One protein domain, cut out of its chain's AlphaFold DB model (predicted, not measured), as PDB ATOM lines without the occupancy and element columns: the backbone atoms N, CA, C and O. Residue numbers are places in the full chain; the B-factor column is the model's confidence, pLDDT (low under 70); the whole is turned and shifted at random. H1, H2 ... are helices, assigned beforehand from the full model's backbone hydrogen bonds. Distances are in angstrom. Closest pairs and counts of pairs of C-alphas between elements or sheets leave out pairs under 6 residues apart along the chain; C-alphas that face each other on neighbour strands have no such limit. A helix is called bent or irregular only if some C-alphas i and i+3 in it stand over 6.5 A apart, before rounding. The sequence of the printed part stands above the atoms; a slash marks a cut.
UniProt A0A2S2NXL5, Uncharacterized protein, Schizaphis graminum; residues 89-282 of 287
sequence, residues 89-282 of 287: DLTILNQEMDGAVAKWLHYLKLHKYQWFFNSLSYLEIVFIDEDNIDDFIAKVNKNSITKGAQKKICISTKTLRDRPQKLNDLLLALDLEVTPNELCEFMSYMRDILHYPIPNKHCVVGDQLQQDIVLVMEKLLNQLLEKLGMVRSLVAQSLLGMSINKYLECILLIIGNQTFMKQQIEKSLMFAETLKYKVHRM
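This is residues 89 to 282 of the 287 residues of an uncharacterized protein of Schizaphis graminum (UniProt A0A2S2NXL5). Two lobes share the bent helix H5: its arm H5b joins H6, H7, H8 and H9 in an up-and-down bundle, each running against the one before, and its arm H5a lies in a looser head with the short helices H1 to H4. The printed part has 194 residues with nine named helices, H1 to H9 in chain order, and no named strand: all helix. It is compact, radius of gyration of the C-alphas 18.5 A, with an elongated outline of 61 by 34 by 27 A.

H5, residues 147 to 173, was assigned as one helix by its hydrogen bonds but is bent: C-alphas 161 and 164 are 7.3 A apart, and arms H5a, 147 to 161, and H5b, 164 to 173, stand at a steep tilt of 59 degrees. H5b touches residues 209 to 219 of the hub H7, 208 to 230, closest C-alphas Leu 171 and Val 216, 5.8 A. H6, 180 to 194, and H8, 239 to 255, touch at Cys 184 and Ser 243, closest C-alphas 5.1 A apart, and run the same way. H7 touches H9, 262 to 280, at a shallow tilt of 12 degrees, closest C-alphas Val 214 and Gln 264, 6.8 A. H6 and H7, H7 and H8, and H8 and H9 are hairpins. H3, 122 to 127, touches residues 157 to 161 of H5a, closest C-alphas Val 126 and Thr 157, 5.1 A. H1, 98 to 107, and irregular H2, 111 to 117, with C-alphas 112 and 115 7.6 A apart, form a hairpin. H4, 133 to 140, touches no helix but is near H2 and H5a. Every O i to N i+4 pair is within hydrogen-bond range except in H2, with 0 of 3, where 3 of 4 O i to N i+3 pairs are.

H1 begins at C-alpha 98 (193.140, 119.554, 130.803), and H9, 26.6 A long, ends at C-alpha 280 (220.804, 144.727, 141.898). H7 is 33.4 A long, H8 24.5 A, H6 21.2 A and H5a 20.9 A.

The C-alphas farthest apart, of Asn 141 and Arg 232, are 60.9 A apart. The printed part has no cut; the link from H6 to H7, residues 195 to 207, is long. Residues 89, 142 and 206 have pLDDT under 70; the mean of the printed part is 93.3.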
ATOM      1  N   ASP A  89     179.846 117.532 122.187       64.12
ATOM      2  CA  ASP A  89     180.792 116.769 123.019       64.12
ATOM      3  C   ASP A  89     182.158 117.470 123.197       64.12
ATOM      4  O   ASP A  89     183.169 116.841 123.532       64.12
ATOM      5  N   LEU A  90     182.241 118.786 122.965       82.94
ATOM      6  CA  LEU A  90     183.492 119.520 123.166       82.94
ATOM      7  C   LEU A  90     183.830 119.598 124.668       82.94
ATOM      8  O   LEU A  90     183.053 120.109 125.469       82.94
ATOM      9  N   THR A  91     185.009 119.116 125.059       92.31
ATOM     10  CA  THR A  91     185.488 119.105 126.454       92.31
ATOM     11  C   THR A  91     186.869 119.741 126.561       92.31
ATOM     12  O   THR A  91     187.567 119.876 125.558       92.31
ATOM     13  N   ILE A  92     187.332 120.055 127.774       93.62
ATOM     14  CA  ILE A  92     188.707 120.532 128.000       93.62
ATOM     15  C   ILE A  92     189.794 119.553 127.532       93.62
ATOM     16  O   ILE A  92     190.917 119.990 127.301       93.62
ATOM     17  N   LEU A  93     189.483 118.262 127.361       92.19
ATOM     18  CA  LEU A  93     190.391 117.296 126.731       92.19
ATOM     19  C   LEU A  93     190.507 117.582 125.226       92.19
ATOM     20  O   LEU A  93     191.606 117.763 124.715       92.19
ATOM     21  N   ASN A  94     189.363 117.731 124.549       92.50
ATOM     22  CA  ASN A  94     189.285 118.079 123.124       92.50
ATOM     23  C   ASN A  94     189.843 119.486 122.828       92.50
ATOM     24  O   ASN A  94     190.265 119.765 121.711       92.50
ATOM     25  N   GLN A  95     189.862 120.371 123.830       91.81
ATOM     26  CA  GLN A  95     190.414 121.724 123.740       91.81
ATOM     27  C   GLN A  95     191.884 121.836 124.185       91.81
ATOM     28  O   GLN A  95     192.406 122.946 124.188       91.81
ATOM     29  N   GLU A  96     192.565 120.750 124.573       93.38
ATOM     30  CA  GLU A  96     193.950 120.776 125.102       93.38
ATOM     31  C   GLU A  96     194.129 121.693 126.340       93.38
ATOM     32  O   GLU A  96     195.143 122.373 126.516       93.38
ATOM     33  N   MET A  97     193.110 121.750 127.200       94.50
ATOM     34  CA  MET A  97     193.053 122.586 128.408       94.50
ATOM     35  C   MET A  97     193.155 121.792 129.716       94.50
ATOM     36  O   MET A  97     193.284 122.388 130.789       94.50
ATOM     37  N   ASP A  98     193.111 120.464 129.654       93.94
ATOM     38  CA  ASP A  98     193.140 119.554 130.803       93.94
ATOM     39  C   ASP A  98     194.337 119.808 131.737       93.94
ATOM     40  O   ASP A  98     194.154 119.933 132.948       93.94
ATOM     41  N   GLY A  99     195.540 120.001 131.185       94.75
ATOM     42  CA  GLY A  99     196.749 120.305 131.952       94.75
ATOM     43  C   GLY A  99     196.729 121.686 132.624       94.75
ATOM     44  O   GLY A  99     197.289 121.854 133.711       94.75
ATOM     45  N   ALA A 100     196.064 122.676 132.019       95.44
ATOM     46  CA  ALA A 100     195.877 124.001 132.618       95.44
ATOM     47  C   ALA A 100     194.838 123.953 133.752       95.44
ATOM     48  O   ALA A 100     195.081 124.470 134.844       95.44
ATOM     49  N   VAL A 101     193.719 123.259 133.524       97.12
ATOM     50  CA  VAL A 101     192.675 123.021 134.530       97.12
ATOM     51  C   VAL A 101     193.215 122.200 135.702       97.12
ATOM     52  O   VAL A 101     192.971 122.561 136.848       97.12
ATOM     53  N   ALA A 102     194.022 121.164 135.462       97.06
ATOM     54  CA  ALA A 102     194.613 120.360 136.530       97.06
ATOM     55  C   ALA A 102     195.516 121.190 137.455       97.06
ATOM     56  O   ALA A 102     195.367 121.135 138.678       97.06
ATOM     57  N   LYS A 103     196.403 122.025 136.893       96.19
ATOM     58  CA  LYS A 103     197.245 122.953 137.675       96.19
ATOM     59  C   LYS A 103     196.398 123.901 138.532       96.19
ATOM     60  O   LYS A 103     196.673 124.061 139.722       96.19
ATOM     61  N   TRP A 104     195.338 124.462 137.955       97.69
ATOM     62  CA  TRP A 104     194.392 125.332 138.653       97.69
ATOM     63  C   TRP A 104     193.653 124.623 139.797       97.69
ATOM     64  O   TRP A 104     193.621 125.122 140.924       97.69
ATOM     65  N   LEU A 105     193.125 123.419 139.567       98.00
ATOM     66  CA  LEU A 105     192.456 122.641 140.613       98.00
ATOM     67  C   LEU A 105     193.432 122.170 141.700       98.00
ATOM     68  O   LEU A 105     193.033 122.043 142.860       98.00
ATOM     69  N   HIS A 106     194.711 121.952 141.385       97.75
ATOM     70  CA  HIS A 106     195.744 121.730 142.399       97.75
ATOM     71  C   HIS A 106     195.963 122.976 143.268       97.75
ATOM     72  O   HIS A 106     195.889 122.859 144.494       97.75
ATOM     73  N   TYR A 107     196.130 124.158 142.664       96.38
ATOM     74  CA  TYR A 107     196.229 125.445 143.372       96.38
ATOM     75  C   TYR A 107     195.006 125.696 144.278       96.38
ATOM     76  O   TYR A 107     195.146 125.984 145.468       96.38
ATOM     77  N   LEU A 108     193.791 125.450 143.774       96.62
ATOM     78  CA  LEU A 108     192.553 125.565 144.552       96.62
ATOM     79  C   LEU A 108     192.324 124.427 145.566       96.62
ATOM     80  O   LEU A 108     191.364 124.498 146.339       96.62
ATOM     81  N   LYS A 109     193.167 123.387 145.614       97.69
ATOM     82  CA  LYS A 109     192.954 122.162 146.419       97.69
ATOM     83  C   LYS A 109     191.625 121.442 146.096       97.69
ATOM     84  O   LYS A 109     191.015 120.818 146.962       97.69
ATOM     85  N   LEU A 110     191.192 121.524 144.837       97.56
ATOM     86  CA  LEU A 110     189.994 120.898 144.266       97.56
ATOM     87  C   LEU A 110     190.304 119.737 143.298       97.56
ATOM     88  O   LEU A 110     189.369 119.129 142.792       97.56
ATOM     89  N   HIS A 111     191.577 119.384 143.075       96.38
ATOM     90  CA  HIS A 111     192.028 118.357 142.113       96.38
ATOM     91  C   HIS A 111     191.298 116.999 142.195       96.38
ATOM     92  O   HIS A 111     191.111 116.346 141.174       96.38
ATOM     93  N   LYS A 112     190.789 116.587 143.367       95.81
ATOM     94  CA  LYS A 112     189.938 115.382 143.493       95.81
ATOM     95  C   LYS A 112     188.630 115.432 142.680       95.81
ATOM     96  O   LYS A 112     187.993 114.401 142.487       95.81
ATOM     97  N   TYR A 113     188.229 116.614 142.215       96.44
ATOM     98  CA  TYR A 113     187.078 116.843 141.344       96.44
ATOM     99  C   TYR A 113     187.467 117.019 139.866       96.44
ATOM    100  O   TYR A 113     186.610 117.388 139.076       96.44
ATOM    101  N   GLN A 114     188.709 116.723 139.450       95.69
ATOM    102  CA  GLN A 114     189.135 116.774 138.035       95.69
ATOM    103  C   GLN A 114     188.152 116.051 137.092       95.69
ATOM    104  O   GLN A 114     187.882 116.526 135.994       95.69
ATOM    105  N   TRP A 115     187.567 114.934 137.543       93.38
ATOM    106  CA  TRP A 115     186.577 114.155 136.789       93.38
ATOM    107  C   TRP A 115     185.336 114.956 136.368       93.38
ATOM    108  O   TRP A 115     184.721 114.594 135.371       93.38
ATOM    109  N   PHE A 116     184.969 116.002 137.118       95.50
ATOM    110  CA  PHE A 116     183.837 116.879 136.821       95.50
ATOM    111  C   PHE A 116     184.189 117.810 135.661       95.50
ATOM    112  O   PHE A 116     183.503 117.829 134.646       95.50
ATOM    113  N   PHE A 117     185.328 118.497 135.769       95.81
ATOM    114  CA  PHE A 117     185.801 119.443 134.758       95.81
ATOM    115  C   PHE A 117     186.204 118.763 133.442       95.81
ATOM    116  O   PHE A 117     185.966 119.327 132.382       95.81
ATOM    117  N   ASN A 118     186.744 117.537 133.480       94.00
ATOM    118  CA  ASN A 118     187.112 116.774 132.275       94.00
ATOM    119  C   ASN A 118     185.930 116.478 131.333       94.00
ATOM    120  O   ASN A 118     186.158 116.151 130.172       94.00
ATOM    121  N   SER A 119     184.689 116.558 131.822       91.94
ATOM    122  CA  SER A 119     183.463 116.326 131.047       91.94
ATOM    123  C   SER A 119     182.767 117.620 130.602       91.94
ATOM    124  O   SER A 119     181.636 117.562 130.131       91.94
ATOM    125  N   LEU A 120     183.430 118.769 130.752       94.06
ATOM    126  CA  LEU A 120     182.932 120.095 130.383       94.06
ATOM    127  C   LEU A 120     183.915 120.777 129.427       94.06
ATOM    128  O   LEU A 120     185.117 120.511 129.465       94.06
ATOM    129  N   SER A 121     183.419 121.679 128.587       93.94
ATOM    130  CA  SER A 121     184.229 122.653 127.848       93.94
ATOM    131  C   SER A 121     184.725 123.783 128.761       93.94
ATOM    132  O   SER A 121     184.160 124.053 129.822       93.94
ATOM    133  N   TYR A 122     185.755 124.516 128.326       93.62
ATOM    134  CA  TYR A 122     186.222 125.717 129.025       93.62
ATOM    135  C   TYR A 122     185.100 126.753 129.227       93.62
ATOM    136  O   TYR A 122     185.010 127.352 130.296       93.62
ATOM    137  N   LEU A 123     184.227 126.950 128.229       91.19
ATOM    138  CA  LEU A 123     183.136 127.924 128.320       91.19
ATOM    139  C   LEU A 123     182.089 127.507 129.357       91.19
ATOM    140  O   LEU A 123     181.709 128.332 130.181       91.19
ATOM    141  N   GLU A 124     181.682 126.235 129.382       94.31
ATOM    142  CA  GLU A 124     180.788 125.720 130.428       94.31
ATOM    143  C   GLU A 124     181.371 125.940 131.824       94.31
ATOM    144  O   GLU A 124     180.674 126.447 132.695       94.31
ATOM    145  N   ILE A 125     182.668 125.664 132.018       96.06
ATOM    146  CA  ILE A 125     183.357 125.904 133.294       96.06
ATOM    147  C   ILE A 125     183.273 127.383 133.706       96.06
ATOM    148  O   ILE A 125     183.041 127.670 134.877       96.06
ATOM    149  N   VAL A 126     183.420 128.330 132.774       94.38
ATOM    150  CA  VAL A 126     183.298 129.778 133.051       94.38
ATOM    151  C   VAL A 126     181.867 130.184 133.436       94.38
ATOM    152  O   VAL A 126     181.685 131.134 134.204       94.38
ATOM    153  N   PHE A 127     180.850 129.473 132.946       92.62
ATOM    154  CA  PHE A 127     179.441 129.755 133.234       92.62
ATOM    155  C   PHE A 127     178.886 129.068 134.488       92.62
ATOM    156  O   PHE A 127     177.761 129.374 134.867       92.62
ATOM    157  N   ILE A 128     179.657 128.228 135.188       95.44
ATOM    158  CA  ILE A 128     179.210 127.672 136.475       95.44
ATOM    159  C   ILE A 128     178.989 128.804 137.494       95.44
ATOM    160  O   ILE A 128     179.841 129.691 137.663       95.44
ATOM    161  N   ASP A 129     177.866 128.741 138.201       96.06
ATOM    162  CA  ASP A 129     177.486 129.611 139.318       96.06
ATOM    163  C   ASP A 129     176.710 128.820 140.390       96.06
ATOM    164  O   ASP A 129     176.632 127.591 140.344       96.06
ATOM    165  N   GLU A 130     176.234 129.499 141.432       95.12
ATOM    166  CA  GLU A 130     175.467 128.896 142.523       95.12
ATOM    167  C   GLU A 130     174.103 128.327 142.092       95.12
ATOM    168  O   GLU A 130     173.628 127.390 142.737       95.12
ATOM    169  N   ASP A 131     173.501 128.857 141.024       95.69
ATOM    170  CA  ASP A 131     172.151 128.504 140.575       95.69
ATOM    171  C   ASP A 131     172.161 127.279 139.642       95.69
ATOM    172  O   ASP A 131     171.228 126.479 139.669       95.69
ATOM    173  N   ASN A 132     173.228 127.095 138.850       95.69
ATOM    174  CA  ASN A 132     173.318 126.053 137.815       95.69
ATOM    175  C   ASN A 132     174.274 124.877 138.123       95.69
ATOM    176  O   ASN A 132     174.309 123.892 137.380       95.69
ATOM    177  N   ILE A 133     175.062 124.928 139.207       95.00
ATOM    178  CA  ILE A 133     176.096 123.904 139.473       95.00
ATOM    179  C   ILE A 133     175.539 122.483 139.654       95.00
ATOM    180  O   ILE A 133     176.192 121.518 139.246       95.00
ATOM    181  N   ASP A 134     174.350 122.329 140.242       93.44
ATOM    182  CA  ASP A 134     173.740 121.007 140.431       93.44
ATOM    183  C   ASP A 134     173.274 120.400 139.080       93.44
ATOM    184  O   ASP A 134     173.395 119.185 138.903       93.44
ATOM    185  N   ASP A 135     172.897 121.216 138.081       92.62
ATOM    186  CA  ASP A 135     172.587 120.761 136.711       92.62
ATOM    187  C   ASP A 135     173.842 120.254 135.982       92.62
ATOM    188  O   ASP A 135     173.832 119.185 135.364       92.62
ATOM    189  N   PHE A 136     174.967 120.970 136.105       93.56
ATOM    190  CA  PHE A 136     176.250 120.503 135.569       93.56
ATOM    191  C   PHE A 136     176.710 119.197 136.233       93.56
ATOM    192  O   PHE A 136     177.261 118.320 135.564       93.56
ATOM    193  N   ILE A 137     176.478 119.023 137.538       91.88
ATOM    194  CA  ILE A 137     176.795 117.767 138.236       91.88
ATOM    195  C   ILE A 137     175.902 116.627 137.731       91.88
ATOM    196  O   ILE A 137     176.410 115.528 137.482       91.88
ATOM    197  N   ALA A 138     174.608 116.888 137.518       89.94
ATOM    198  CA  ALA A 138     173.679 115.926 136.932       89.94
ATOM    199  C   ALA A 138     174.097 115.517 135.506       89.94
ATOM    200  O   ALA A 138     174.124 114.321 135.212       89.94
ATOM    201  N   LYS A 139     174.525 116.470 134.658       88.44
ATOM    202  CA  LYS A 139     175.060 116.204 133.306       88.44
ATOM    203  C   LYS A 139     176.236 115.218 133.323       88.44
ATOM    204  O   LYS A 139     176.304 114.337 132.470       88.44
ATOM    205  N   VAL A 140     177.163 115.351 134.275       85.31
ATOM    206  CA  VAL A 140     178.388 114.524 134.318       85.31
ATOM    207  C   VAL A 140     178.163 113.138 134.957       85.31
ATOM    208  O   VAL A 140     178.982 112.241 134.761       85.31
ATOM    209  N   ASN A 141     177.055 112.940 135.688       72.00
ATOM    210  CA  ASN A 141     176.521 111.646 136.152       72.00
ATOM    211  C   ASN A 141     177.570 110.627 136.667       72.00
ATOM    212  O   ASN A 141     177.599 109.466 136.252       72.00
ATOM    213  N   LYS A 142     178.473 111.067 137.556       69.81
ATOM    214  CA  LYS A 142     179.532 110.210 138.133       69.81
ATOM    215  C   LYS A 142     179.532 110.158 139.654       69.81
ATOM    216  O   LYS A 142     179.545 109.070 140.215       69.81
ATOM    217  N   ASN A 143     179.589 111.308 140.323       77.44
ATOM    218  CA  ASN A 143     179.749 111.405 141.777       77.44
ATOM    219  C   ASN A 143     179.126 112.702 142.307       77.44
ATOM    220  O   ASN A 143     178.915 113.651 141.557       77.44
ATOM    221  N   SER A 144     178.902 112.776 143.620       86.94
ATOM    222  CA  SER A 144     178.526 114.026 144.282       86.94
ATOM    223  C   SER A 144     179.744 114.921 144.558       86.94
ATOM    224  O   SER A 144     180.858 114.457 144.821       86.94
ATOM    225  N   ILE A 145     179.523 116.237 144.533       94.19
ATOM    226  CA  ILE A 145     180.482 117.250 144.992       94.19
ATOM    227  C   ILE A 145     179.964 117.799 146.323       94.19
ATOM    228  O   ILE A 145     178.779 118.100 146.454       94.19
ATOM    229  N   THR A 146     180.823 117.926 147.339       95.50
ATOM    230  CA  THR A 146     180.376 118.449 148.640       95.50
ATOM    231  C   THR A 146     179.954 119.917 148.523       95.50
ATOM    232  O   THR A 146     180.621 120.686 147.837       95.50
ATOM    233  N   LYS A 147     178.900 120.354 149.230       95.25
ATOM    234  CA  LYS A 147     178.379 121.739 149.133       95.25
ATOM    235  C   LYS A 147     179.447 122.818 149.417       95.25
ATOM    236  O   LYS A 147     179.477 123.847 148.752       95.25
ATOM    237  N   GLY A 148     180.402 122.553 150.317       97.25
ATOM    238  CA  GLY A 148     181.559 123.439 150.537       97.25
ATOM    239  C   GLY A 148     182.555 123.495 149.364       97.25
ATOM    240  O   GLY A 148     183.173 124.529 149.132       97.25
ATOM    241  N   ALA A 149     182.697 122.409 148.599       97.56
ATOM    242  CA  ALA A 149     183.470 122.412 147.361       97.56
ATOM    243  C   ALA A 149     182.695 123.056 146.204       97.56
ATOM    244  O   ALA A 149     183.301 123.829 145.475       97.56
ATOM    245  N   GLN A 150     181.382 122.816 146.089       97.56
ATOM    246  CA  GLN A 150     180.512 123.506 145.128       97.56
ATOM    247  C   GLN A 150     180.643 125.027 145.268       97.56
ATOM    248  O   GLN A 150     181.079 125.673 144.323       97.56
ATOM    249  N   LYS A 151     180.438 125.584 146.474       98.00
ATOM    250  CA  LYS A 151     180.625 127.026 146.732       98.00
ATOM    251  C   LYS A 151     182.005 127.534 146.290       98.00
ATOM    252  O   LYS A 151     182.122 128.619 145.731       98.00
ATOM    253  N   LYS A 152     183.068 126.751 146.518       98.00
ATOM    254  CA  LYS A 152     184.423 127.127 146.086       98.00
ATOM    255  C   LYS A 152     184.579 127.112 144.560       98.00
ATOM    256  O   LYS A 152     185.287 127.967 144.033       98.00
ATOM    257  N   ILE A 153     183.927 126.172 143.873       98.06
ATOM    258  CA  ILE A 153     183.875 126.122 142.409       98.06
ATOM    259  C   ILE A 153     183.181 127.384 141.892       98.06
ATOM    260  O   ILE A 153     183.842 128.117 141.166       98.06
ATOM    261  N   CYS A 154     181.965 127.706 142.356       98.06
ATOM    262  CA  CYS A 154     181.203 128.893 141.933       98.06
ATOM    263  C   CYS A 154     182.005 130.202 142.097       98.06
ATOM    264  O   CYS A 154     182.120 130.984 141.155       98.06
ATOM    265  N   ILE A 155     182.670 130.403 143.244       97.75
ATOM    266  CA  ILE A 155     183.549 131.570 143.476       97.75
ATOM    267  C   ILE A 155     184.712 131.617 142.468       97.75
ATOM    268  O   ILE A 155     185.055 132.677 141.935       97.75
ATOM    269  N   SER A 156     185.339 130.474 142.186       97.44
ATOM    270  CA  SER A 156     186.473 130.409 141.258       97.44
ATOM    271  C   SER A 156     186.058 130.553 139.785       97.44
ATOM    272  O   SER A 156     186.768 131.183 139.003       97.44
ATOM    273  N   THR A 157     184.888 130.053 139.392       96.88
ATOM    274  CA  THR A 157     184.363 130.190 138.025       96.88
ATOM    275  C   THR A 157     183.815 131.594 137.782       96.88
ATOM    276  O   THR A 157     184.089 132.177 136.735       96.88
ATOM    277  N   LYS A 158     183.211 132.226 138.797       96.19
ATOM    278  CA  LYS A 158     182.967 133.676 138.814       96.19
ATOM    279  C   LYS A 158     184.266 134.473 138.633       96.19
ATOM    280  O   LYS A 158     184.320 135.374 137.806       96.19
ATOM    281  N   THR A 159     185.351 134.094 139.314       95.81
ATOM    282  CA  THR A 159     186.661 134.758 139.146       95.81
ATOM    283  C   THR A 159     187.207 134.644 137.713       95.81
ATOM    284  O   THR A 159     187.815 135.595 137.227       95.81
ATOM    285  N   LEU A 160     186.962 133.531 137.002       94.19
ATOM    286  CA  LEU A 160     187.277 133.411 135.567       94.19
ATOM    287  C   LEU A 160     186.436 134.347 134.697       94.19
ATOM    288  O   LEU A 160     186.970 134.982 133.788       94.19
ATOM    289  N   ARG A 161     185.131 134.392 134.969       93.94
ATOM    290  CA  ARG A 161     184.129 135.166 134.231       93.94
ATOM    291  C   ARG A 161     184.355 136.672 134.358       93.94
ATOM    292  O   ARG A 161     184.314 137.377 133.356       93.94
ATOM    293  N   ASP A 162     184.697 137.133 135.558       94.00
ATOM    294  CA  ASP A 162     184.933 138.547 135.873       94.00
ATOM    295  C   ASP A 162     186.352 139.023 135.473       94.00
ATOM    296  O   ASP A 162     186.628 140.225 135.471       94.00
ATOM    297  N   ARG A 163     187.275 138.103 135.133       94.69
ATOM    298  CA  ARG A 163     188.691 138.410 134.835       94.69
ATOM    299  C   ARG A 163     188.891 139.476 133.746       94.69
ATOM    300  O   ARG A 163     189.706 140.360 133.992       94.69
ATOM    301  N   PRO A 164     188.203 139.455 132.584       92.06
ATOM    302  CA  PRO A 164     188.413 140.470 131.549       92.06
ATOM    303  C   PRO A 164     188.063 141.883 132.033       92.06
ATOM    304  O   PRO A 164     188.826 142.815 131.797       92.06
ATOM    305  N   GLN A 165     186.959 142.042 132.775       92.88
ATOM    306  CA  GLN A 165     186.583 143.344 133.330       92.88
ATOM    307  C   GLN A 165     187.606 143.813 134.369       92.88
ATOM    308  O   GLN A 165     188.120 144.919 134.248       92.88
ATOM    309  N   LYS A 166     187.997 142.945 135.311       94.75
ATOM    310  CA  LYS A 166     188.998 143.292 136.334       94.75
ATOM    311  C   LYS A 166     190.365 143.659 135.746       94.75
ATOM    312  O   LYS A 166     191.044 144.518 136.301       94.75
ATOM    313  N   LEU A 167     190.777 143.047 134.630       95.62
ATOM    314  CA  LEU A 167     191.993 143.447 133.911       95.62
ATOM    315  C   LEU A 167     191.856 144.844 133.287       95.62
ATOM    316  O   LEU A 167     192.789 145.633 133.397       95.62
ATOM    317  N   ASN A 168     190.698 145.188 132.713       93.94
ATOM    318  CA  ASN A 168     190.430 146.549 132.235       93.94
ATOM    319  C   ASN A 168     190.424 147.574 133.383       93.94
ATOM    320  O   ASN A 168     191.050 148.626 133.263       93.94
ATOM    321  N   ASP A 169     189.798 147.248 134.516       95.12
ATOM    322  CA  ASP A 169     189.784 148.106 135.708       95.12
ATOM    323  C   ASP A 169     191.215 148.358 136.227       95.12
ATOM    324  O   ASP A 169     191.571 149.484 136.576       95.12
ATOM    325  N   LEU A 170     192.072 147.327 136.209       96.31
ATOM    326  CA  LEU A 170     193.500 147.433 136.530       96.31
ATOM    327  C   LEU A 170     194.268 148.304 135.535       96.31
ATOM    328  O   LEU A 170     195.082 149.119 135.964       96.31
ATOM    329  N   LEU A 171     194.032 148.156 134.227       95.94
ATOM    330  CA  LEU A 171     194.676 148.990 133.206       95.94
ATOM    331  C   LEU A 171     194.377 150.477 133.434       95.94
ATOM    332  O   LEU A 171     195.304 151.282 133.365       95.94
ATOM    333  N   LEU A 172     193.123 150.812 133.759       95.00
ATOM    334  CA  LEU A 172     192.684 152.175 134.078       95.00
ATOM    335  C   LEU A 172     193.275 152.683 135.401       95.00
ATOM    336  O   LEU A 172     193.766 153.808 135.459       95.00
ATOM    337  N   ALA A 173     193.272 151.865 136.458       95.94
ATOM    338  CA  ALA A 173     193.838 152.245 137.754       95.94
ATOM    339  C   ALA A 173     195.358 152.485 137.687       95.94
ATOM    340  O   ALA A 173     195.880 153.372 138.357       95.94
ATOM    341  N   LEU A 174     196.073 151.720 136.855       96.50
ATOM    342  CA  LEU A 174     197.524 151.829 136.681       96.50
ATOM    343  C   LEU A 174     197.976 153.048 135.855       96.50
ATOM    344  O   LEU A 174     199.172 153.347 135.865       96.50
ATOM    345  N   ASP A 175     197.053 153.738 135.174       93.44
ATOM    346  CA  ASP A 175     197.294 155.033 134.511       93.44
ATOM    347  C   ASP A 175     197.150 156.240 135.458       93.44
ATOM    348  O   ASP A 175     197.387 157.380 135.055       93.44
ATOM    349  N   LEU A 176     196.789 156.001 136.723       94.06
ATOM    350  CA  LEU A 176     196.721 157.006 137.783       94.06
ATOM    351  C   LEU A 176     197.921 156.881 138.744       94.06
ATOM    352  O   LEU A 176     198.793 156.020 138.597       94.06
ATOM    353  N   GLU A 177     197.984 157.757 139.750       91.75
ATOM    354  CA  GLU A 177     198.948 157.603 140.841       91.75
ATOM    355  C   GLU A 177     198.540 156.423 141.735       91.75
ATOM    356  O   GLU A 177     197.491 156.454 142.372       91.75
ATOM    357  N   VAL A 178     199.387 155.391 141.799       94.94
ATOM    358  CA  VAL A 178     199.139 154.179 142.594       94.94
ATOM    359  C   VAL A 178     199.970 154.198 143.876       94.94
ATOM    360  O   VAL A 178     201.192 154.395 143.844       94.94
ATOM    361  N   THR A 179     199.335 153.953 145.023       93.88
ATOM    362  CA  THR A 179     200.031 153.846 146.312       93.88
ATOM    363  C   THR A 179     200.781 152.510 146.453       93.88
ATOM    364  O   THR A 179     200.431 151.508 145.823       93.88
ATOM    365  N   PRO A 180     201.796 152.411 147.338       91.88
ATOM    366  CA  PRO A 180     202.491 151.146 147.592       91.88
ATOM    367  C   PRO A 180     201.600 150.008 148.120       91.88
ATOM    368  O   PRO A 180     201.994 148.847 148.007       91.88
ATOM    369  N   ASN A 181     200.433 150.313 148.710       94.56
ATOM    370  CA  ASN A 181     199.483 149.288 149.150       94.56
ATOM    371  C   ASN A 181     198.672 148.746 147.968       94.56
ATOM    372  O   ASN A 181     198.681 147.539 147.742       94.56
ATOM    373  N   GLU A 182     198.059 149.630 147.177       95.81
ATOM    374  CA  GLU A 182     197.304 149.258 145.971       95.81
ATOM    375  C   GLU A 182     198.184 148.483 144.988       95.81
ATOM    376  O   GLU A 182     197.788 147.427 144.507       95.81
ATOM    377  N   LEU A 183     199.436 148.915 144.779       95.62
ATOM    378  CA  LEU A 183     200.394 148.181 143.949       95.62
ATOM    379  C   LEU A 183     200.615 146.748 144.467       95.62
ATOM    380  O   LEU A 183     200.644 145.801 143.685       95.62
ATOM    381  N   CYS A 184     200.724 146.561 145.784       94.56
ATOM    382  CA  CYS A 184     200.876 145.241 146.399       94.56
ATOM    383  C   CYS A 184     199.611 144.374 146.240       94.56
ATOM    384  O   CYS A 184     199.719 143.153 146.074       94.56
ATOM    385  N   GLU A 185     198.423 144.981 146.266       95.75
ATOM    386  CA  GLU A 185     197.128 144.324 146.049       95.75
ATOM    387  C   GLU A 185     196.934 143.934 144.574       95.75
ATOM    388  O   GLU A 185     196.644 142.769 144.295       95.75
ATOM    389  N   PHE A 186     197.227 144.830 143.626       97.38
ATOM    390  CA  PHE A 186     197.202 144.564 142.181       97.38
ATOM    391  C   PHE A 186     198.150 143.419 141.794       97.38
ATOM    392  O   PHE A 186     197.764 142.501 141.069       97.38
ATOM    393  N   MET A 187     199.367 143.401 142.350       95.88
ATOM    394  CA  MET A 187     200.318 142.290 142.179       95.88
ATOM    395  C   MET A 187     199.800 140.970 142.759       95.88
ATOM    396  O   MET A 187     200.087 139.901 142.222       95.88
ATOM    397  N   SER A 188     199.050 141.027 143.865       96.00
ATOM    398  CA  SER A 188     198.463 139.835 144.490       96.00
ATOM    399  C   SER A 188     197.340 139.266 143.628       96.00
ATOM    400  O   SER A 188     197.339 138.065 143.368       96.00
ATOM    401  N   TYR A 189     196.461 140.126 143.101       97.06
ATOM    402  CA  TYR A 189     195.451 139.730 142.120       97.06
ATOM    403  C   TYR A 189     196.087 139.106 140.872       97.06
ATOM    404  O   TYR A 189     195.692 138.008 140.485       97.06
ATOM    405  N   MET A 190     197.098 139.754 140.275       98.06
ATOM    406  CA  MET A 190     197.752 139.245 139.061       98.06
ATOM    407  C   MET A 190     198.393 137.873 139.271       98.06
ATOM    408  O   MET A 190     198.203 136.983 138.444       98.06
ATOM    409  N   ARG A 191     199.089 137.664 140.396       95.94
ATOM    410  CA  ARG A 191     199.635 136.346 140.750       95.94
ATOM    411  C   ARG A 191     198.521 135.309 140.843       95.94
ATOM    412  O   ARG A 191     198.631 134.231 140.263       95.94
ATOM    413  N   ASP A 192     197.446 135.638 141.553       95.19
ATOM    414  CA  ASP A 192     196.366 134.695 141.811       95.19
ATOM    415  C   ASP A 192     195.628 134.317 140.515       95.19
ATOM    416  O   ASP A 192     195.420 133.129 140.286       95.19
ATOM    417  N   ILE A 193     195.324 135.263 139.611       96.12
ATOM    418  CA  ILE A 193     194.653 134.962 138.327       96.12
ATOM    419  C   ILE A 193     195.546 134.290 137.282       96.12
ATOM    420  O   ILE A 193     195.019 133.657 136.366       96.12
ATOM    421  N   LEU A 194     196.872 134.363 137.409       96.81
ATOM    422  CA  LEU A 194     197.799 133.639 136.528       96.81
ATOM    423  C   LEU A 194     197.850 132.130 136.829       96.81
ATOM    424  O   LEU A 194     198.272 131.350 135.976       96.81
ATOM    425  N   HIS A 195     197.357 131.697 137.996       96.19
ATOM    426  CA  HIS A 195     197.093 130.282 138.282       96.19
ATOM    427  C   HIS A 195     195.770 129.765 137.694       96.19
ATOM    428  O   HIS A 195     195.523 128.557 137.729       96.19
ATOM    429  N   TYR A 196     194.906 130.644 137.176       97.06
ATOM    430  CA  TYR A 196     193.639 130.259 136.555       97.06
ATOM    431  C   TYR A 196     193.832 129.942 135.064       97.06
ATOM    432  O   TYR A 196     194.672 130.571 134.416       97.06
ATOM    433  N   PRO A 197     193.047 129.021 134.470       95.62
ATOM    434  CA  PRO A 197     193.226 128.648 133.075       95.62
ATOM    435  C   PRO A 197     193.061 129.863 132.155       95.62
ATOM    436  O   PRO A 197     192.096 130.628 132.254       95.62
ATOM    437  N   ILE A 198     194.038 130.059 131.276       95.31
ATOM    438  CA  ILE A 198     193.984 131.050 130.201       95.31
ATOM    439  C   ILE A 198     193.522 130.289 128.952       95.31
ATOM    440  O   ILE A 198     194.159 129.291 128.621       95.31
ATOM    441  N   PRO A 199     192.412 130.680 128.300       92.44
ATOM    442  CA  PRO A 199     191.929 130.015 127.098       92.44
ATOM    443  C   PRO A 199     192.994 130.037 126.002       92.44
ATOM    444  O   PRO A 199     193.604 131.067 125.717       92.44
ATOM    445  N   ASN A 200     193.189 128.883 125.374       90.81
ATOM    446  CA  ASN A 200     193.954 128.766 124.144       90.81
ATOM    447  C   ASN A 200     193.044 129.001 122.919       90.81
ATOM    448  O   ASN A 200     191.822 129.151 123.036       90.81
ATOM    449  N   LYS A 201     193.646 128.944 121.727       88.19
ATOM    450  CA  LYS A 201     192.970 129.080 120.424       88.19
ATOM    451  C   LYS A 201     191.832 128.072 120.159       88.19
ATOM    452  O   LYS A 201     191.034 128.305 119.261       88.19
ATOM    453  N   HIS A 202     191.761 126.958 120.899       87.25
ATOM    454  CA  HIS A 202     190.691 125.950 120.803       87.25
ATOM    455  C   HIS A 202     189.488 126.274 121.714       87.25
ATOM    456  O   HIS A 202     188.449 125.615 121.650       87.25
ATOM    457  N   CYS A 203     189.624 127.283 122.579       85.62
ATOM    458  CA  CYS A 203     188.578 127.762 123.482       85.62
ATOM    459  C   CYS A 203     187.977 129.087 123.023       85.62
ATOM    460  O   CYS A 203     186.762 129.267 123.073       85.62
ATOM    461  N   VAL A 204     188.842 130.024 122.635       80.12
ATOM    462  CA  VAL A 204     188.489 131.380 122.210       80.12
ATOM    463  C   VAL A 204     189.445 131.784 121.091       80.12
ATOM    464  O   VAL A 204     190.644 131.526 121.171       80.12
ATOM    465  N   VAL A 205     188.918 132.413 120.042       71.12
ATOM    466  CA  VAL A 205     189.725 132.927 118.930       71.12
ATOM    467  C   VAL A 205     190.246 134.321 119.278       71.12
ATOM    468  O   VAL A 205     189.459 135.224 119.558       71.12
ATOM    469  N   GLY A 206     191.568 134.491 119.225       67.44
ATOM    470  CA  GLY A 206     192.272 135.736 119.553       67.44
ATOM    471  C   GLY A 206     193.106 135.632 120.833       67.44
ATOM    472  O   GLY A 206     192.870 134.776 121.680       67.44
ATOM    473  N   ASP A 207     194.101 136.508 120.959       74.31
ATOM    474  CA  ASP A 207     195.063 136.553 122.066       74.31
ATOM    475  C   ASP A 207     194.874 137.781 122.976       74.31
ATOM    476  O   ASP A 207     195.758 138.102 123.768       74.31
ATOM    477  N   GLN A 208     193.730 138.474 122.879       88.50
ATOM    478  CA  GLN A 208     193.473 139.737 123.585       88.50
ATOM    479  C   GLN A 208     193.719 139.623 125.094       88.50
ATOM    480  O   GLN A 208     194.433 140.440 125.656       88.50
ATOM    481  N   LEU A 209     193.236 138.558 125.740       92.00
ATOM    482  CA  LEU A 209     193.459 138.337 127.171       92.00
ATOM    483  C   LEU A 209     194.955 138.203 127.520       92.00
ATOM    484  O   LEU A 209     195.400 138.695 128.557       92.00
ATOM    485  N   GLN A 210     195.738 137.536 126.673       94.50
ATOM    486  CA  GLN A 210     197.186 137.416 126.824       94.50
ATOM    487  C   GLN A 210     197.870 138.778 126.627       94.50
ATOM    488  O   GLN A 210     198.788 139.107 127.380       94.50
ATOM    489  N   GLN A 211     197.408 139.585 125.663       94.56
ATOM    490  CA  GLN A 211     197.881 140.957 125.458       94.56
ATOM    491  C   GLN A 211     197.565 141.849 126.666       94.56
ATOM    492  O   GLN A 211     198.469 142.514 127.167       94.56
ATOM    493  N   ASP A 212     196.332 141.805 127.180       95.75
ATOM    494  CA  ASP A 212     195.875 142.579 128.339       95.75
ATOM    495  C   ASP A 212     196.704 142.234 129.582       95.75
ATOM    496  O   ASP A 212     197.191 143.125 130.277       95.75
ATOM    497  N   ILE A 213     196.953 140.941 129.831       97.81
ATOM    498  CA  ILE A 213     197.831 140.480 130.917       97.81
ATOM    499  C   ILE A 213     199.250 141.044 130.756       97.81
ATOM    500  O   ILE A 213     199.814 141.564 131.720       97.81
ATOM    501  N   VAL A 214     199.841 140.973 129.558       98.06
ATOM    502  CA  VAL A 214     201.192 141.506 129.303       98.06
ATOM    503  C   VAL A 214     201.231 143.030 129.459       98.06
ATOM    504  O   VAL A 214     202.213 143.552 129.988       98.06
ATOM    505  N   LEU A 215     200.171 143.742 129.069       98.19
ATOM    506  CA  LEU A 215     200.049 145.193 129.214       98.19
ATOM    507  C   LEU A 215     199.869 145.619 130.681       98.19
ATOM    508  O   LEU A 215     200.513 146.570 131.123       98.19
ATOM    509  N   VAL A 216     199.075 144.888 131.471       98.50
ATOM    510  CA  VAL A 216     198.996 145.085 132.930       98.50
ATOM    511  C   VAL A 216     200.373 144.866 133.560       98.50
ATOM    512  O   VAL A 216     200.826 145.693 134.350       98.50
ATOM    513  N   MET A 217     201.096 143.812 133.165       98.56
ATOM    514  CA  MET A 217     202.461 143.557 133.643       98.56
ATOM    515  C   MET A 217     203.469 144.640 133.219       98.56
ATOM    516  O   MET A 217     204.422 144.896 133.954       98.56
ATOM    517  N   GLU A 218     203.269 145.308 132.083       98.62
ATOM    518  CA  GLU A 218     204.075 146.457 131.651       98.62
ATOM    519  C   GLU A 218     203.829 147.687 132.535       98.62
ATOM    520  O   GLU A 218     204.771 148.273 133.070       98.62
ATOM    521  N   LYS A 219     202.560 148.044 132.768       98.44
ATOM    522  CA  LYS A 219     202.208 149.172 133.644       98.44
ATOM    523  C   LYS A 219     202.638 148.922 135.097       98.44
ATOM    524  O   LYS A 219     203.195 149.814 135.734       98.44
ATOM    525  N   LEU A 220     202.475 147.694 135.599       98.38
ATOM    526  CA  LEU A 220     202.955 147.275 136.923       98.38
ATOM    527  C   LEU A 220     204.483 147.381 137.066       98.38
ATOM    528  O   LEU A 220     204.964 147.752 138.139       98.38
ATOM    529  N   LEU A 221     205.253 147.104 136.003       98.50
ATOM    530  CA  LEU A 221     206.699 147.345 135.996       98.50
ATOM    531  C   LEU A 221     207.009 148.836 136.129       98.50
ATOM    532  O   LEU A 221     207.856 149.203 136.938       98.50
ATOM    533  N   ASN A 222     206.331 149.688 135.360       97.81
ATOM    534  CA  ASN A 222     206.572 151.131 135.382       97.81
ATOM    535  C   ASN A 222     206.304 151.717 136.779       97.81
ATOM    536  O   ASN A 222     207.172 152.397 137.326       97.81
ATOM    537  N   GLN A 223     205.182 151.343 137.404       97.50
ATOM    538  CA  GLN A 223     204.859 151.710 138.788       97.50
ATOM    539  C   GLN A 223     205.931 151.205 139.780       97.50
ATOM    540  O   GLN A 223     206.406 151.965 140.623       97.50
ATOM    541  N   LEU A 224     206.402 149.952 139.656       96.38
ATOM    542  CA  LEU A 224     207.514 149.441 140.475       96.38
ATOM    543  C   LEU A 224     208.809 150.247 140.291       96.38
ATOM    544  O   LEU A 224     209.470 150.570 141.279       96.38
ATOM    545  N   LEU A 225     209.195 150.549 139.049       96.31
ATOM    546  CA  LEU A 225     210.426 151.277 138.731       96.31
ATOM    547  C   LEU A 225     210.386 152.720 139.244       96.31
ATOM    548  O   LEU A 225     211.410 153.209 139.731       96.31
ATOM    549  N   GLU A 226     209.220 153.365 139.186       95.38
ATOM    550  CA  GLU A 226     208.974 154.685 139.765       95.38
ATOM    551  C   GLU A 226     209.162 154.656 141.286       95.38
ATOM    552  O   GLU A 226     210.033 155.358 141.808       95.38
ATOM    553  N   LYS A 227     208.441 153.783 142.009       94.25
ATOM    554  CA  LYS A 227     208.559 153.720 143.477       94.25
ATOM    555  C   LYS A 227     209.963 153.272 143.920       94.25
ATOM    556  O   LYS A 227     210.470 153.774 144.922       94.25
ATOM    557  N   LEU A 228     210.652 152.423 143.143       92.94
ATOM    558  CA  LEU A 228     212.079 152.097 143.331       92.94
ATOM    559  C   LEU A 228     213.023 153.284 143.079       92.94
ATOM    560  O   LEU A 228     214.139 153.291 143.591       92.94
ATOM    561  N   GLY A 229     212.612 154.279 142.292       91.56
ATOM    562  CA  GLY A 229     213.324 155.546 142.129       91.56
ATOM    563  C   GLY A 229     213.232 156.459 143.355       91.56
ATOM    564  O   GLY A 229     214.149 157.245 143.587       91.56
ATOM    565  N   MET A 230     212.173 156.329 144.160       91.38
ATOM    566  CA  MET A 230     211.930 157.167 145.344       91.38
ATOM    567  C   MET A 230     212.644 156.668 146.613       91.38
ATOM    568  O   MET A 230     212.868 157.446 147.541       91.38
ATOM    569  N   VAL A 231     213.013 155.383 146.682       90.56
ATOM    570  CA  VAL A 231     213.637 154.772 147.869       90.56
ATOM    571  C   VAL A 231     215.166 154.679 147.769       90.56
ATOM    572  O   VAL A 231     215.728 154.299 146.748       90.56
ATOM    573  N   ARG A 232     215.864 154.977 148.874       86.31
ATOM    574  CA  ARG A 232     217.343 154.939 148.944       86.31
ATOM    575  C   ARG A 232     217.932 153.537 149.126       86.31
ATOM    576  O   ARG A 232     219.097 153.318 148.811       86.31
ATOM    577  N   SER A 233     217.150 152.603 149.659       86.44
ATOM    578  CA  SER A 233     217.569 151.232 149.958       86.44
ATOM    579  C   SER A 233     216.370 150.295 149.929       86.44
ATOM    580  O   SER A 233     215.277 150.703 150.322       86.44
ATOM    581  N   LEU A 234     216.579 149.040 149.536       85.38
ATOM    582  CA  LEU A 234     215.520 148.031 149.498       85.38
ATOM    583  C   LEU A 234     215.610 147.084 150.705       85.38
ATOM    584  O   LEU A 234     216.686 146.575 151.020       85.38
ATOM    585  N   VAL A 235     214.458 146.822 151.330       85.19
ATOM    586  CA  VAL A 235     214.264 145.822 152.396       85.19
ATOM    587  C   VAL A 235     213.289 144.760 151.890       85.19
ATOM    588  O   VAL A 235     212.195 145.096 151.431       85.19
ATOM    589  N   ALA A 236     213.659 143.481 151.975       76.31
ATOM    590  CA  ALA A 236     212.895 142.383 151.371       76.31
ATOM    591  C   ALA A 236     211.469 142.224 151.938       76.31
ATOM    592  O   ALA A 236     210.550 141.901 151.192       76.31
ATOM    593  N   GLN A 237     211.277 142.497 153.235       80.25
ATOM    594  CA  GLN A 237     209.978 142.407 153.917       80.25
ATOM    595  C   GLN A 237     209.094 143.661 153.751       80.25
ATOM    596  O   GLN A 237     207.959 143.680 154.220       80.25
ATOM    597  N   SER A 238     209.582 144.715 153.087       88.06
ATOM    598  CA  SER A 238     208.766 145.902 152.794       88.06
ATOM    599  C   SER A 238     207.654 145.594 151.781       88.06
ATOM    600  O   SER A 238     207.776 144.661 150.988       88.06
ATOM    601  N   LEU A 239     206.602 146.425 151.733       90.12
ATOM    602  CA  LEU A 239     205.555 146.338 150.699       90.12
ATOM    603  C   LEU A 239     206.145 146.314 149.279       90.12
ATOM    604  O   LEU A 239     205.702 145.530 148.440       90.12
ATOM    605  N   LEU A 240     207.187 147.113 149.026       91.12
ATOM    606  CA  LEU A 240     207.872 147.164 147.736       91.12
ATOM    607  C   LEU A 240     208.669 145.878 147.455       91.12
ATOM    608  O   LEU A 240     208.568 145.328 146.361       91.12
ATOM    609  N   GLY A 241     209.391 145.348 148.449       89.75
ATOM    610  CA  GLY A 241     210.094 144.061 148.346       89.75
ATOM    611  C   GLY A 241     209.146 142.887 148.076       89.75
ATOM    612  O   GLY A 241     209.384 142.086 147.172       89.75
ATOM    613  N   MET A 242     208.013 142.836 148.781       90.81
ATOM    614  CA  MET A 242     206.955 141.853 148.527       90.81
ATOM    615  C   MET A 242     206.325 142.016 147.139       90.81
ATOM    616  O   MET A 242     206.056 141.014 146.479       90.81
ATOM    617  N   SER A 243     206.113 143.250 146.672       94.88
ATOM    618  CA  SER A 243     205.553 143.525 145.339       94.88
ATOM    619  C   SER A 243     206.497 143.079 144.218       94.88
ATOM    620  O   SER A 243     206.043 142.474 143.253       94.88
ATOM    621  N   ILE A 244     207.810 143.280 144.376       94.31
ATOM    622  CA  ILE A 244     208.840 142.776 143.448       94.31
ATOM    623  C   ILE A 244     208.820 141.247 143.380       94.31
ATOM    624  O   ILE A 244     208.841 140.685 142.287       94.31
ATOM    625  N   ASN A 245     208.748 140.568 144.530       92.94
ATOM    626  CA  ASN A 245     208.707 139.106 144.565       92.94
ATOM    627  C   ASN A 245     207.458 138.562 143.853       92.94
ATOM    628  O   ASN A 245     207.591 137.675 143.011       92.94
ATOM    629  N   LYS A 246     206.273 139.137 144.114       95.25
ATOM    630  CA  LYS A 246     205.037 138.772 143.400       95.25
ATOM    631  C   LYS A 246     205.129 139.061 141.903       95.25
ATOM    632  O   LYS A 246     204.726 138.223 141.111       95.25
ATOM    633  N   TYR A 247     205.700 140.197 141.498       97.69
ATOM    634  CA  TYR A 247     205.890 140.516 140.080       97.69
ATOM    635  C   TYR A 247     206.751 139.469 139.365       97.69
ATOM    636  O   TYR A 247     206.389 138.984 138.296       97.69
ATOM    637  N   LEU A 248     207.881 139.080 139.964       96.69
ATOM    638  CA  LEU A 248     208.760 138.056 139.397       96.69
ATOM    639  C   LEU A 248     208.087 136.672 139.366       96.69
ATOM    640  O   LEU A 248     208.270 135.940 138.397       96.69
ATOM    641  N   GLU A 249     207.270 136.338 140.369       96.62
ATOM    642  CA  GLU A 249     206.422 135.139 140.375       96.62
ATOM    643  C   GLU A 249     205.405 135.157 139.216       96.62
ATOM    644  O   GLU A 249     205.325 134.189 138.463       96.62
ATOM    645  N   CYS A 250     204.716 136.283 138.983       98.19
ATOM    646  CA  CYS A 250     203.832 136.471 137.828       98.19
ATOM    647  C   CYS A 250     204.562 136.254 136.492       98.19
ATOM    648  O   CYS A 250     204.049 135.560 135.616       98.19
ATOM    649  N   ILE A 251     205.774 136.798 136.331       97.50
ATOM    650  CA  ILE A 251     206.570 136.591 135.112       97.50
ATOM    651  C   ILE A 251     206.920 135.104 134.921       97.50
ATOM    652  O   ILE A 251     206.804 134.595 133.807       97.50
ATOM    653  N   LEU A 252     207.277 134.375 135.985       95.81
ATOM    654  CA  LEU A 252     207.517 132.926 135.907       95.81
ATOM    655  C   LEU A 252     206.256 132.143 135.506       95.81
ATOM    656  O   LEU A 252     206.354 131.205 134.713       95.81
ATOM    657  N   LEU A 253     205.076 132.538 136.001       96.12
ATOM    658  CA  LEU A 253     203.797 131.934 135.610       96.12
ATOM    659  C   LEU A 253     203.466 132.186 134.131       96.12
ATOM    660  O   LEU A 253     202.994 131.270 133.460       96.12
ATOM    661  N   ILE A 254     203.759 133.382 133.609       96.88
ATOM    662  CA  ILE A 254     203.587 133.725 132.185       96.88
ATOM    663  C   ILE A 254     204.531 132.890 131.309       96.88
ATOM    664  O   ILE A 254     204.072 132.219 130.388       96.88
ATOM    665  N   ILE A 255     205.831 132.851 131.628       94.31
ATOM    666  CA  ILE A 255     206.834 132.077 130.868       94.31
ATOM    667  C   ILE A 255     206.520 130.570 130.892       94.31
ATOM    668  O   ILE A 255     206.721 129.871 129.901       94.31
ATOM    669  N   GLY A 256     206.017 130.053 132.018       91.44
ATOM    670  CA  GLY A 256     205.636 128.646 132.170       91.44
ATOM    671  C   GLY A 256     204.317 128.253 131.488       91.44
ATOM    672  O   GLY A 256     203.967 127.066 131.483       91.44
ATOM    673  N   ASN A 257     203.570 129.210 130.930       93.06
ATOM    674  CA  ASN A 257     202.249 128.991 130.352       93.06
ATOM    675  C   ASN A 257     202.309 128.979 128.814       93.06
ATOM    676  O   ASN A 257     202.597 129.980 128.164       93.06
ATOM    677  N   GLN A 258     201.970 127.825 128.233       90.38
ATOM    678  CA  GLN A 258     202.069 127.541 126.795       90.38
ATOM    679  C   GLN A 258     201.090 128.343 125.916       90.38
ATOM    680  O   GLN A 258     201.160 128.255 124.694       90.38
ATOM    681  N   THR A 259     200.161 129.099 126.512       92.88
ATOM    682  CA  THR A 259     199.197 129.926 125.765       92.88
ATOM    683  C   THR A 259     199.733 131.304 125.381       92.88
ATOM    684  O   THR A 259     199.137 131.948 124.520       92.88
ATOM    685  N   PHE A 260     200.846 131.755 125.971       93.88
ATOM    686  CA  PHE A 260     201.498 133.000 125.567       93.88
ATOM    687  C   PHE A 260     202.370 132.782 124.332       93.88
ATOM    688  O   PHE A 260     203.127 131.816 124.229       93.88
ATOM    689  N   MET A 261     202.302 133.721 123.392       93.12
ATOM    690  CA  MET A 261     203.154 133.710 122.209       93.12
ATOM    691  C   MET A 261     204.614 133.988 122.574       93.12
ATOM    692  O   MET A 261     204.910 134.721 123.517       93.12
ATOM    693  N   LYS A 262     205.549 133.490 121.756       94.50
ATOM    694  CA  LYS A 262     206.994 133.700 121.951       94.50
ATOM    695  C   LYS A 262     207.365 135.174 122.191       94.50
ATOM    696  O   LYS A 262     208.104 135.460 123.124       94.50
ATOM    697  N   GLN A 263     206.794 136.104 121.420       95.44
ATOM    698  CA  GLN A 263     207.035 137.547 121.577       95.44
ATOM    699  C   GLN A 263     206.530 138.103 122.922       95.44
ATOM    700  O   GLN A 263     207.175 138.964 123.518       95.44
ATOM    701  N   GLN A 264     205.398 137.598 123.426       95.75
ATOM    702  CA  GLN A 264     204.859 137.962 124.742       95.75
ATOM    703  C   GLN A 264     205.794 137.461 125.857       95.75
ATOM    704  O   GLN A 264     206.147 138.227 126.749       95.75
ATOM    705  N   ILE A 265     206.278 136.218 125.747       96.81
ATOM    706  CA  ILE A 265     207.253 135.617 126.674       96.81
ATOM    707  C   ILE A 265     208.583 136.395 126.669       96.81
ATOM    708  O   ILE A 265     209.108 136.719 127.732       96.81
ATOM    709  N   GLU A 266     209.112 136.746 125.493       97.75
ATOM    710  CA  GLU A 266     210.335 137.550 125.342       97.75
ATOM    711  C   GLU A 266     210.180 138.954 125.956       97.75
ATOM    712  O   GLU A 266     211.069 139.418 126.674       97.75
ATOM    713  N   LYS A 267     209.022 139.603 125.764       97.75
ATOM    714  CA  LYS A 267     208.690 140.890 126.397       97.75
ATOM    715  C   LYS A 267     208.598 140.771 127.927       97.75
ATOM    716  O   LYS A 267     209.179 141.589 128.638       97.75
ATOM    717  N   SER A 268     207.966 139.721 128.456       97.44
ATOM    718  CA  SER A 268     207.924 139.450 129.902       97.44
ATOM    719  C   SER A 268     209.304 139.137 130.504       97.44
ATOM    720  O   SER A 268     209.606 139.580 131.613       97.44
ATOM    721  N   LEU A 269     210.184 138.442 129.778       96.88
ATOM    722  CA  LEU A 269     211.578 138.237 130.193       96.88
ATOM    723  C   LEU A 269     212.342 139.566 130.283       96.88
ATOM    724  O   LEU A 269     212.993 139.827 131.297       96.88
ATOM    725  N   MET A 270     212.204 140.435 129.276       98.12
ATOM    726  CA  MET A 270     212.785 141.786 129.287       98.12
ATOM    727  C   MET A 270     212.325 142.600 130.507       98.12
ATOM    728  O   MET A 270     213.135 143.301 131.119       98.12
ATOM    729  N   PHE A 271     211.059 142.474 130.919       98.31
ATOM    730  CA  PHE A 271     210.547 143.126 132.129       98.31
ATOM    731  C   PHE A 271     211.238 142.637 133.407       98.31
ATOM    732  O   PHE A 271     211.683 143.450 134.223       98.31
ATOM    733  N   ALA A 272     211.373 141.318 133.575       96.56
ATOM    734  CA  ALA A 272     212.056 140.747 134.732       96.56
ATOM    735  C   ALA A 272     213.536 141.146 134.784       96.56
ATOM    736  O   ALA A 272     214.012 141.516 135.857       96.56
ATOM    737  N   GLU A 273     214.259 141.131 133.660       96.00
ATOM    738  CA  GLU A 273     215.660 141.574 133.632       96.00
ATOM    739  C   GLU A 273     215.805 143.077 133.908       96.00
ATOM    740  O   GLU A 273     216.683 143.472 134.676       96.00
ATOM    741  N   THR A 274     214.895 143.914 133.399       97.44
ATOM    742  CA  THR A 274     214.853 145.355 133.716       97.44
ATOM    743  C   THR A 274     214.683 145.597 135.221       97.44
ATOM    744  O   THR A 274     215.446 146.355 135.831       97.44
ATOM    745  N   LEU A 275     213.724 144.905 135.849       95.00
ATOM    746  CA  LEU A 275     213.471 145.012 137.286       95.00
ATOM    747  C   LEU A 275     214.651 144.485 138.114       95.00
ATOM    748  O   LEU A 275     215.115 145.163 139.035       95.00
ATOM    749  N   LYS A 276     215.183 143.305 137.764       92.25
ATOM    750  CA  LYS A 276     216.370 142.723 138.407       92.25
ATOM    751  C   LYS A 276     217.551 143.680 138.321       92.25
ATOM    752  O   LYS A 276     218.182 143.917 139.346       92.25
ATOM    753  N   TYR A 277     217.845 144.245 137.151       93.38
ATOM    754  CA  TYR A 277     218.956 145.177 136.963       93.38
ATOM    755  C   TYR A 277     218.837 146.397 137.888       93.38
ATOM    756  O   TYR A 277     219.799 146.744 138.579       93.38
ATOM    757  N   LYS A 278     217.642 147.003 137.973       91.81
ATOM    758  CA  LYS A 278     217.369 148.115 138.897       91.81
ATOM    759  C   LYS A 278     217.621 147.703 140.353       91.81
ATOM    760  O   LYS A 278     218.367 148.388 141.048       91.81
ATOM    761  N   VAL A 279     217.065 146.569 140.788       89.81
ATOM    762  CA  VAL A 279     217.181 146.055 142.166       89.81
ATOM    763  C   VAL A 279     218.622 145.684 142.541       89.81
ATOM    764  O   VAL A 279     219.052 145.970 143.656       89.81
ATOM    765  N   HIS A 280     219.405 145.096 141.631       86.81
ATOM    766  CA  HIS A 280     220.804 144.727 141.898       86.81
ATOM    767  C   HIS A 280     221.714 145.937 142.135       86.81
ATOM    768  O   HIS A 280     222.727 145.805 142.819       86.81
ATOM    769  N   ARG A 281     221.354 147.113 141.607       87.69
ATOM    770  CA  ARG A 281     222.100 148.364 141.804       87.69
ATOM    771  C   ARG A 281     221.669 149.156 143.044       87.69
ATOM    772  O   ARG A 281     222.244 150.210 143.302       87.69
ATOM    773  N   MET A 282     220.680 148.681 143.802       84.69
ATOM    774  CA  MET A 282     220.231 149.345 145.024       84.69
ATOM    775  C   MET A 282     221.010 148.873 146.260       84.69
ATOM    776  O   MET A 282     221.240 147.671 146.411       84.69
TER     777      MET A 282